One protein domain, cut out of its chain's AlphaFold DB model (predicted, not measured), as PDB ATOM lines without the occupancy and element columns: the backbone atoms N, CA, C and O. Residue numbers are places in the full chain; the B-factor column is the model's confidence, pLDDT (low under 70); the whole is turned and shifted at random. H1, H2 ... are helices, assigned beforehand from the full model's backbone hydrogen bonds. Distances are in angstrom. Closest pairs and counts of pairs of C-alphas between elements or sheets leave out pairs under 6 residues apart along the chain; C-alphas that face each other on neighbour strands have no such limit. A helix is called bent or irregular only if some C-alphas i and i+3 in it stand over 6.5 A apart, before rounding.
ATOM      1  N   SER A 122     280.624 239.746 208.652       78.69
ATOM      2  CA  SER A 122     279.222 239.476 208.290       78.69
ATOM      3  C   SER A 122     278.945 237.989 208.066       78.69
ATOM      4  O   SER A 122     277.895 237.504 208.471       78.69
ATOM      5  N   LEU A 123     279.882 237.229 207.487       82.12
ATOM      6  CA  LEU A 123     279.774 235.769 207.391       82.12
ATOM      7  C   LEU A 123     279.798 235.105 208.771       82.12
ATOM      8  O   LEU A 123     279.043 234.162 208.998       82.12
ATOM      9  N   PHE A 124     280.633 235.601 209.687       83.06
ATOM     10  CA  PHE A 124     280.669 235.115 211.062       83.06
ATOM     11  C   PHE A 124     279.337 235.389 211.775       83.06
ATOM     12  O   PHE A 124     278.738 234.465 212.319       83.06
ATOM     13  N   GLU A 125     278.810 236.608 211.664       82.75
ATOM     14  CA  GLU A 125     277.512 237.000 212.225       82.75
ATOM     15  C   GLU A 125     276.345 236.186 211.627       82.75
ATOM     16  O   GLU A 125     275.478 235.694 212.351       82.75
ATOM     17  N   LEU A 126     276.363 235.932 210.313       82.31
ATOM     18  CA  LEU A 126     275.411 235.041 209.641       82.31
ATOM     19  C   LEU A 126     275.530 233.592 210.137       82.31
ATOM     20  O   LEU A 126     274.510 232.923 210.307       82.31
ATOM     21  N   SER A 127     276.749 233.104 210.389       82.31
ATOM     22  CA  SER A 127     276.993 231.742 210.881       82.31
ATOM     23  C   SER A 127     276.612 231.542 212.351       82.31
ATOM     24  O   SER A 127     276.290 230.423 212.747       82.31
ATOM     25  N   GLU A 128     276.616 232.609 213.152       84.88
ATOM     26  CA  GLU A 128     276.190 232.583 214.555       84.88
ATOM     27  C   GLU A 128     274.662 232.694 214.698       84.88
ATOM     28  O   GLU A 128     274.089 232.317 215.722       84.88
ATOM     29  N   SER A 129     273.969 233.144 213.647       84.69
ATOM     30  CA  SER A 129     272.512 233.250 213.656       84.69
ATOM     31  C   SER A 129     271.821 231.885 213.841       84.69
ATOM     32  O   SER A 129     272.161 230.877 213.214       84.69
ATOM     33  N   GLN A 130     270.794 231.849 214.700       84.31
ATOM     34  CA  GLN A 130     270.000 230.637 214.971       84.31
ATOM     35  C   GLN A 130     269.253 230.135 213.723       84.31
ATOM     36  O   GLN A 130     269.063 228.932 213.544       84.31
ATOM     37  N   GLU A 131     268.883 231.048 212.824       86.69
ATOM     38  CA  GLU A 131     268.203 230.741 211.563       86.69
ATOM     39  C   GLU A 131     269.100 229.950 210.596       86.69
ATOM     40  O   GLU A 131     268.642 229.000 209.949       86.69
ATOM     41  N   PHE A 132     270.400 230.273 210.541       89.75
ATOM     42  CA  PHE A 132     271.372 229.521 209.746       89.75
ATOM     43  C   PHE A 132     271.473 228.070 210.233       89.75
ATOM     44  O   PHE A 132     271.294 227.135 209.446       89.75
ATOM     45  N   TRP A 133     271.674 227.865 211.537       92.44
ATOM     46  CA  TRP A 133     271.765 226.524 212.122       92.44
ATOM     47  C   TRP A 133     270.454 225.742 212.032       92.44
ATOM     48  O   TRP A 133     270.486 224.539 211.760       92.44
ATOM     49  N   GLY A 134     269.300 226.397 212.186       91.31
ATOM     50  CA  GLY A 134     267.988 225.775 212.005       91.31
ATOM     51  C   GLY A 134     267.809 225.190 210.600       91.31
ATOM     52  O   GLY A 134     267.354 224.051 210.443       91.31
ATOM     53  N   ASN A 135     268.249 225.925 209.578       91.25
ATOM     54  CA  ASN A 135     268.219 225.485 208.188       91.25
ATOM     55  C   ASN A 135     269.238 224.363 207.908       91.25
ATOM     56  O   ASN A 135     268.883 223.312 207.369       91.25
ATOM     57  N   VAL A 136     270.492 224.529 208.346       93.06
ATOM     58  CA  VAL A 136     271.557 223.520 208.185       93.06
ATOM     59  C   VAL A 136     271.168 222.198 208.842       93.06
ATOM     60  O   VAL A 136     271.294 221.136 208.230       93.06
ATOM     61  N   LEU A 137     270.625 222.236 210.060       94.38
ATOM     62  CA  LEU A 137     270.232 221.033 210.790       94.38
ATOM     63  C   LEU A 137     269.046 220.317 210.125       94.38
ATOM     64  O   LEU A 137     268.943 219.089 210.195       94.38
ATOM     65  N   ARG A 138     268.161 221.052 209.442       93.56
ATOM     66  CA  ARG A 138     267.079 220.466 208.640       93.56
ATOM     67  C   ARG A 138     267.641 219.650 207.475       93.56
ATOM     68  O   ARG A 138     267.241 218.498 207.302       93.56
ATOM     69  N   TYR A 139     268.610 220.189 206.735       94.81
ATOM     70  CA  TYR A 139     269.306 219.435 205.686       94.81
ATOM     71  C   TYR A 139     270.132 218.281 206.244       94.81
ATOM     72  O   TYR A 139     270.110 217.199 205.667       94.81
ATOM     73  N   GLY A 140     270.785 218.469 207.393       95.56
ATOM     74  CA  GLY A 140     271.511 217.407 208.083       95.56
ATOM     75  C   GLY A 140     270.615 216.202 208.369       95.56
ATOM     76  O   GLY A 140     270.968 215.072 208.044       95.56
ATOM     77  N   ARG A 141     269.397 216.431 208.877       95.62
ATOM     78  CA  ARG A 141     268.421 215.350 209.095       95.62
ATOM     79  C   ARG A 141     267.993 214.672 207.792       95.62
ATOM     80  O   ARG A 141     267.958 213.445 207.759       95.62
ATOM     81  N   TYR A 142     267.713 215.427 206.727       95.69
ATOM     82  CA  TYR A 142     267.399 214.840 205.416       95.69
ATOM     83  C   TYR A 142     268.567 214.029 204.843       95.69
ATOM     84  O   TYR A 142     268.362 212.967 204.265       95.69
ATOM     85  N   PHE A 143     269.800 214.489 205.033       95.56
ATOM     86  CA  PHE A 143     270.989 213.766 204.604       95.56
ATOM     87  C   PHE A 143     271.125 212.434 205.344       95.56
ATOM     88  O   PHE A 143     271.311 211.395 204.707       95.56
ATOM     89  N   VAL A 144     270.957 212.435 206.671       95.00
ATOM     90  CA  VAL A 144     271.007 211.201 207.466       95.00
ATOM     91  C   VAL A 144     269.918 210.228 207.022       95.00
ATOM     92  O   VAL A 144     270.222 209.059 206.809       95.00
ATOM     93  N   THR A 145     268.673 210.668 206.815       95.56
ATOM     94  CA  THR A 145     267.598 209.756 206.386       95.56
ATOM     95  C   THR A 145     267.845 209.176 204.995       95.56
ATOM     96  O   THR A 145     267.601 207.987 204.789       95.56
ATOM     97  N   VAL A 146     268.380 209.959 204.055       95.56
ATOM     98  CA  VAL A 146     268.735 209.485 202.706       95.56
ATOM     99  C   VAL A 146     269.893 208.488 202.749       95.56
ATOM    100  O   VAL A 146     269.812 207.434 202.112       95.56
ATOM    101  N   MET A 147     270.945 208.774 203.520       92.75
ATOM    102  CA  MET A 147     272.081 207.861 203.690       92.75
ATOM    103  C   MET A 147     271.650 206.556 204.357       92.75
ATOM    104  O   MET A 147     272.021 205.474 203.906       92.75
ATOM    105  N   LEU A 148     270.808 206.640 205.385       93.06
ATOM    106  CA  LEU A 148     270.327 205.482 206.133       93.06
ATOM    107  C   LEU A 148     269.335 204.650 205.304       93.06
ATOM    108  O   LEU A 148     269.414 203.424 205.304       93.06
ATOM    109  N   GLY A 149     268.469 205.296 204.518       91.44
ATOM    110  CA  GLY A 149     267.573 204.632 203.570       91.44
ATOM    111  C   GLY A 149     268.326 203.915 202.449       91.44
ATOM    112  O   GLY A 149     268.077 202.737 202.187       91.44
ATOM    113  N   THR A 150     269.294 204.590 201.828       92.25
ATOM    114  CA  THR A 150     270.142 203.999 200.777       92.25
ATOM    115  C   THR A 150     270.980 202.850 201.333       92.25
ATOM    116  O   THR A 150     271.026 201.768 200.742       92.25
ATOM    117  N   GLY A 151     271.575 203.046 202.512       90.31
ATOM    118  CA  GLY A 151     272.308 202.014 203.235       90.31
ATOM    119  C   GLY A 151     271.435 200.797 203.534       90.31
ATOM    120  O   GLY A 151     271.835 199.673 203.252       90.31
ATOM    121  N   TYR A 152     270.205 200.994 204.009       88.31
ATOM    122  CA  TYR A 152     269.281 199.895 204.295       88.31
ATOM    123  C   TYR A 152     268.942 199.060 203.049       88.31
ATOM    124  O   TYR A 152     268.939 197.828 203.105       88.31
ATOM    125  N   VAL A 153     268.704 199.708 201.903       89.38
ATOM    126  CA  VAL A 153     268.437 199.011 200.632       89.38
ATOM    127  C   VAL A 153     269.658 198.211 200.166       89.38
ATOM    128  O   VAL A 153     269.495 197.068 199.738       89.38
ATOM    129  N   MET A 154     270.865 198.764 200.310       83.00
ATOM    130  CA  MET A 154     272.133 198.080 200.009       83.00
ATOM    131  C   MET A 154     272.408 196.896 200.954       83.00
ATOM    132  O   MET A 154     272.926 195.865 200.526       83.00
ATOM    133  N   LEU A 155     272.025 197.000 202.229       80.62
ATOM    134  CA  LEU A 155     272.234 195.954 203.240       80.62
ATOM    135  C   LEU A 155     271.221 194.801 203.144       80.62
ATOM    136  O   LEU A 155     271.500 193.685 203.590       80.62
ATOM    137  N   ARG A 156     270.053 195.024 202.534       81.69
ATOM    138  CA  ARG A 156     269.003 194.008 202.358       81.69
ATOM    139  C   ARG A 156     269.464 192.740 201.609       81.69
ATOM    140  O   ARG A 156     269.199 191.649 202.123       81.69
ATOM    141  N   PRO A 157     270.141 192.809 200.443       76.69
ATOM    142  CA  PRO A 157     270.682 191.615 199.788       76.69
ATOM    143  C   PRO A 157     271.792 190.957 200.616       76.69
ATOM    144  O   PRO A 157     271.844 189.731 200.689       76.69
ATOM    145  N   ILE A 158     272.617 191.749 201.305       70.81
ATOM    146  CA  ILE A 158     273.700 191.251 202.161       70.81
ATOM    147  C   ILE A 158     273.126 190.350 203.267       70.81
ATOM    148  O   ILE A 158     273.517 189.188 203.375       70.81
ATOM    149  N   ALA A 159     272.117 190.820 204.007       69.88
ATOM    150  CA  ALA A 159     271.456 190.040 205.059       69.88
ATOM    151  C   ALA A 159     270.789 188.747 204.540       69.88
ATOM    152  O   ALA A 159     270.737 187.740 205.250       69.88
ATOM    153  N   GLY A 160     270.302 188.746 203.294       71.25
ATOM    154  CA  GLY A 160     269.741 187.557 202.646       71.25
ATOM    155  C   GLY A 160     270.787 186.493 202.292       71.25
ATOM    156  O   GLY A 160     270.483 185.298 202.337       71.25
ATOM    157  N   MET A 161     272.019 186.902 201.977       63.25
ATOM    158  CA  MET A 161     273.091 185.990 201.561       63.25
ATOM    159  C   MET A 161     273.826 185.327 202.730       63.25
ATOM    160  O   MET A 161     274.222 184.166 202.602       63.25
ATOM    161  N   PHE A 162     273.928 185.992 203.887       62.69
ATOM    162  CA  PHE A 162     274.514 185.407 205.105       62.69
ATOM    163  C   PHE A 162     273.821 184.105 205.540       62.69
ATOM    164  O   PHE A 162     274.465 183.225 206.102       62.69
ATOM    165  N   LYS A 163     272.524 183.939 205.242       64.50
ATOM    166  CA  LYS A 163     271.778 182.712 205.572       64.50
ATOM    167  C   LYS A 163     272.063 181.527 204.648       64.50
ATOM    168  O   LYS A 163     271.761 180.403 205.031       64.50
ATOM    169  N   LYS A 164     272.570 181.755 203.432       70.44
ATOM    170  CA  LYS A 164     272.691 180.704 202.402       70.44
ATOM    171  C   LYS A 164     274.130 180.346 202.040       70.44
ATOM    172  O   LYS A 164     274.357 179.250 201.545       70.44
ATOM    173  N   SER A 165     275.091 181.243 202.257       74.62
ATOM    174  CA  SER A 165     276.466 181.042 201.790       74.62
ATOM    175  C   SER A 165     277.491 181.758 202.681       74.62
ATOM    176  O   SER A 165     277.423 182.986 202.786       74.62
ATOM    177  N   PRO A 166     278.483 181.047 203.252       75.75
ATOM    178  CA  PRO A 166     279.532 181.651 204.082       75.75
ATOM    179  C   PRO A 166     280.502 182.533 203.277       75.75
ATOM    180  O   PRO A 166     281.113 183.441 203.825       75.75
ATOM    181  N   LEU A 167     280.610 182.327 201.961       80.81
ATOM    182  CA  LEU A 167     281.486 183.129 201.101       80.81
ATOM    183  C   LEU A 167     281.045 184.600 201.018       80.81
ATOM    184  O   LEU A 167     281.870 185.506 201.071       80.81
ATOM    185  N   ASN A 168     279.734 184.847 200.956       79.88
ATOM    186  CA  ASN A 168     279.188 186.204 200.919       79.88
ATOM    187  C   ASN A 168     279.364 186.956 202.244       79.88
ATOM    188  O   ASN A 168     279.477 188.179 202.245       79.88
ATOM    189  N   ALA A 169     279.430 186.226 203.361       74.88
ATOM    190  CA  ALA A 169     279.748 186.795 204.662       74.88
ATOM    191  C   ALA A 169     281.161 187.389 204.680       74.88
ATOM    192  O   ALA A 169     281.364 188.532 205.086       74.88
ATOM    193  N   LEU A 170     282.122 186.617 204.170       82.56
ATOM    194  CA  LEU A 170     283.515 187.033 204.071       82.56
ATOM    195  C   LEU A 170     283.690 188.216 203.113       82.56
ATOM    196  O   LEU A 170     284.460 189.122 203.404       82.56
ATOM    197  N   LEU A 171     282.937 188.248 202.010       82.81
ATOM    198  CA  LEU A 171     282.949 189.349 201.042       82.81
ATOM    199  C   LEU A 171     282.428 190.660 201.651       82.81
ATOM    200  O   LEU A 171     283.019 191.715 201.435       82.81
ATOM    201  N   ALA A 172     281.368 190.599 202.462       81.81
ATOM    202  CA  ALA A 172     280.840 191.766 203.168       81.81
ATOM    203  C   ALA A 172     281.830 192.309 204.213       81.81
ATOM    204  O   ALA A 172     282.082 193.512 204.262       81.81
ATOM    205  N   VAL A 173     282.432 191.428 205.018       86.06
ATOM    206  CA  VAL A 173     283.466 191.818 205.993       86.06
ATOM    207  C   VAL A 173     284.706 192.356 205.278       86.06
ATOM    208  O   VAL A 173     285.232 193.396 205.662       86.06
ATOM    209  N   GLY A 174     285.130 191.701 204.197       89.88
ATOM    210  CA  GLY A 174     286.256 192.123 203.368       89.88
ATOM    211  C   GLY A 174     286.045 193.493 202.730       89.88
ATOM    212  O   GLY A 174     286.989 194.268 202.656       89.88
ATOM    213  N   LEU A 175     284.815 193.840 202.343       87.31
ATOM    214  CA  LEU A 175     284.491 195.165 201.813       87.31
ATOM    215  C   LEU A 175     284.629 196.252 202.885       87.31
ATOM    216  O   LEU A 175     285.206 197.302 202.615       87.31
ATOM    217  N   ILE A 176     284.160 195.996 204.109       88.88
ATOM    218  CA  ILE A 176     284.291 196.945 205.226       88.88
ATOM    219  C   ILE A 176     285.765 197.121 205.606       88.88
ATOM    220  O   ILE A 176     286.256 198.245 205.692       88.88
ATOM    221  N   VAL A 177     286.486 196.015 205.792       93.31
ATOM    222  CA  VAL A 177     287.917 196.033 206.124       93.31
ATOM    223  C   VAL A 177     288.718 196.693 205.001       93.31
ATOM    224  O   VAL A 177     289.566 197.540 205.269       93.31
ATOM    225  N   GLY A 178     288.411 196.369 203.747       92.25
ATOM    226  CA  GLY A 178     289.035 196.955 202.566       92.25
ATOM    227  C   GLY A 178     288.785 198.456 202.445       92.25
ATOM    228  O   GLY A 178     289.712 199.193 202.129       92.25
ATOM    229  N   ALA A 179     287.583 198.939 202.768       90.56
ATOM    230  CA  ALA A 179     287.289 200.373 202.787       90.56
ATOM    231  C   ALA A 179     288.113 201.114 203.858       90.56
ATOM    232  O   ALA A 179     288.687 202.168 203.582       90.56
ATOM    233  N   VAL A 180     288.225 200.549 205.065       93.81
ATOM    234  CA  VAL A 180     289.016 201.143 206.155       93.81
ATOM    235  C   VAL A 180     290.510 201.136 205.825       93.81
ATOM    236  O   VAL A 180     291.163 202.175 205.929       93.81
ATOM    237  N   LEU A 181     291.048 199.996 205.382       93.62
ATOM    238  CA  LEU A 181     292.455 199.876 204.997       93.62
ATOM    239  C   LEU A 181     292.783 200.741 203.779       93.62
ATOM    240  O   LEU A 181     293.805 201.413 203.776       93.62
ATOM    241  N   GLY A 182     291.905 200.794 202.779       92.75
ATOM    242  CA  GLY A 182     292.076 201.649 201.607       92.75
ATOM    243  C   GLY A 182     292.105 203.130 201.972       92.75
ATOM    244  O   GLY A 182     292.953 203.871 201.475       92.75
ATOM    245  N   THR A 183     291.249 203.558 202.903       93.81
ATOM    246  CA  THR A 183     291.272 204.933 203.423       93.81
ATOM    247  C   THR A 183     292.579 205.212 204.162       93.81
ATOM    248  O   THR A 183     293.182 206.258 203.944       93.81
ATOM    249  N   LYS A 184     293.065 204.269 204.981       92.06
ATOM    250  CA  LYS A 184     294.365 204.383 205.659       92.06
ATOM    251  C   LYS A 184     295.524 204.496 204.678       92.06
ATOM    252  O   LYS A 184     296.274 205.453 204.774       92.06
ATOM    253  N   ILE A 185     295.604 203.609 203.690       92.25
ATOM    254  CA  ILE A 185     296.655 203.637 202.662       92.25
ATOM    255  C   ILE A 185     296.612 204.952 201.878       92.25
ATOM    256  O   ILE A 185     297.650 205.542 201.608       92.25
ATOM    257  N   THR A 186     295.416 205.433 201.533       93.31
ATOM    258  CA  THR A 186     295.254 206.697 200.802       93.31
ATOM    259  C   THR A 186     295.714 207.883 201.646       93.31
ATOM    260  O   THR A 186     296.435 208.743 201.150       93.31
ATOM    261  N   LEU A 187     295.324 207.922 202.920       92.06
ATOM    262  CA  LEU A 187     295.758 208.953 203.858       92.06
ATOM    263  C   LEU A 187     297.272 208.895 204.072       92.06
ATOM    264  O   LEU A 187     297.928 209.916 203.943       92.06
ATOM    265  N   ASP A 188     297.847 207.723 204.317       90.00
ATOM    266  CA  ASP A 188     299.289 207.577 204.532       90.00
ATOM    267  C   ASP A 188     300.090 207.951 203.278       90.00
ATOM    268  O   ASP A 188     301.143 208.575 203.390       90.00
ATOM    269  N   ALA A 189     299.572 207.646 202.083       89.06
ATOM    270  CA  ALA A 189     300.190 208.032 200.818       89.06
ATOM    271  C   ALA A 189     300.112 209.545 200.552       89.06
ATOM    272  O   ALA A 189     301.072 210.126 200.056       89.06
ATOM    273  N   MET A 190     298.987 210.186 200.881       92.75
ATOM    274  CA  MET A 190     298.778 211.621 200.641       92.75
ATOM    275  C   MET A 190     299.418 212.503 201.716       92.75
ATOM    276  O   MET A 190     299.929 213.574 201.404       92.75
ATOM    277  N   LEU A 191     299.394 212.068 202.977       89.25
ATOM    278  CA  LEU A 191     300.048 212.758 204.089       89.25
ATOM    279  C   LEU A 191     301.526 212.360 204.243       89.25
ATOM    280  O   LEU A 191     302.226 212.964 205.050       89.25
ATOM    281  N   GLY A 192     302.005 211.361 203.495       83.38
ATOM    282  CA  GLY A 192     303.394 210.900 203.550       83.38
ATOM    283  C   GLY A 192     303.795 210.301 204.904       83.38
ATOM    284  O   GLY A 192     304.971 210.305 205.249       83.38
TER     285      GLY A 192
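AT A GLANCE: This is residues 122 to 192 of the 205 residues of the protein "Uncharacterized protein ycf33" of Chlamydomonas eustigma (UniProt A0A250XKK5). Two long helices, H2 and H3, meet near their ends as an open, flat V, and the short helix H1 makes a corner at the free end of H2. The printed part has 71 residues with three named helices, H1, H2, H3 in order, and no named strand: all helix. It is extended, with a radius of gyration of the C-alphas of 19.5 A and spans of 58 by 37 by 9 A.

IN THESE COORDINATES: Find C-alpha 122 at (279.222, 239.476, 208.290), where H1, residues 122 to 128, begins. H2, residues 130 to 162, runs 46.5 A, with a kink of 32 degrees near residue 154; it is only just irregular, C-alphas 154 and 157 being 6.6 A apart. H3, residues 166 to 191, runs 37.3 A to C-alpha 191 at (300.048, 212.758, 204.089).

HOW THE PARTS SIT: H1 and H2 are close but not clearly touching; their closest C-alphas, of Leu 126 and Phe 132, are 6.8 A apart. H2 and H3 form a helical hairpin, opposite ways at a steep tilt of 42 degrees. Look for their touch at residues 158 to 162 and 168 to 172 alone; the closest C-alphas, of Phe 162 and Ala 169, are 5.4 A apart. H1 and H3 are apart. Every O i to N i+4 pair is within hydrogen-bond range in H1 and H3, and 27 of 29 in H2.

THE WHOLE: The C-alphas of Ser 122 and Lys 164, the two farthest apart, are 59.4 A apart. Residues 122 to 154 and 173 to 192 stand free. The printed part has no cut, and both links are tight. Look for pLDDT under 70 at residue 159 and residues 161 to 163.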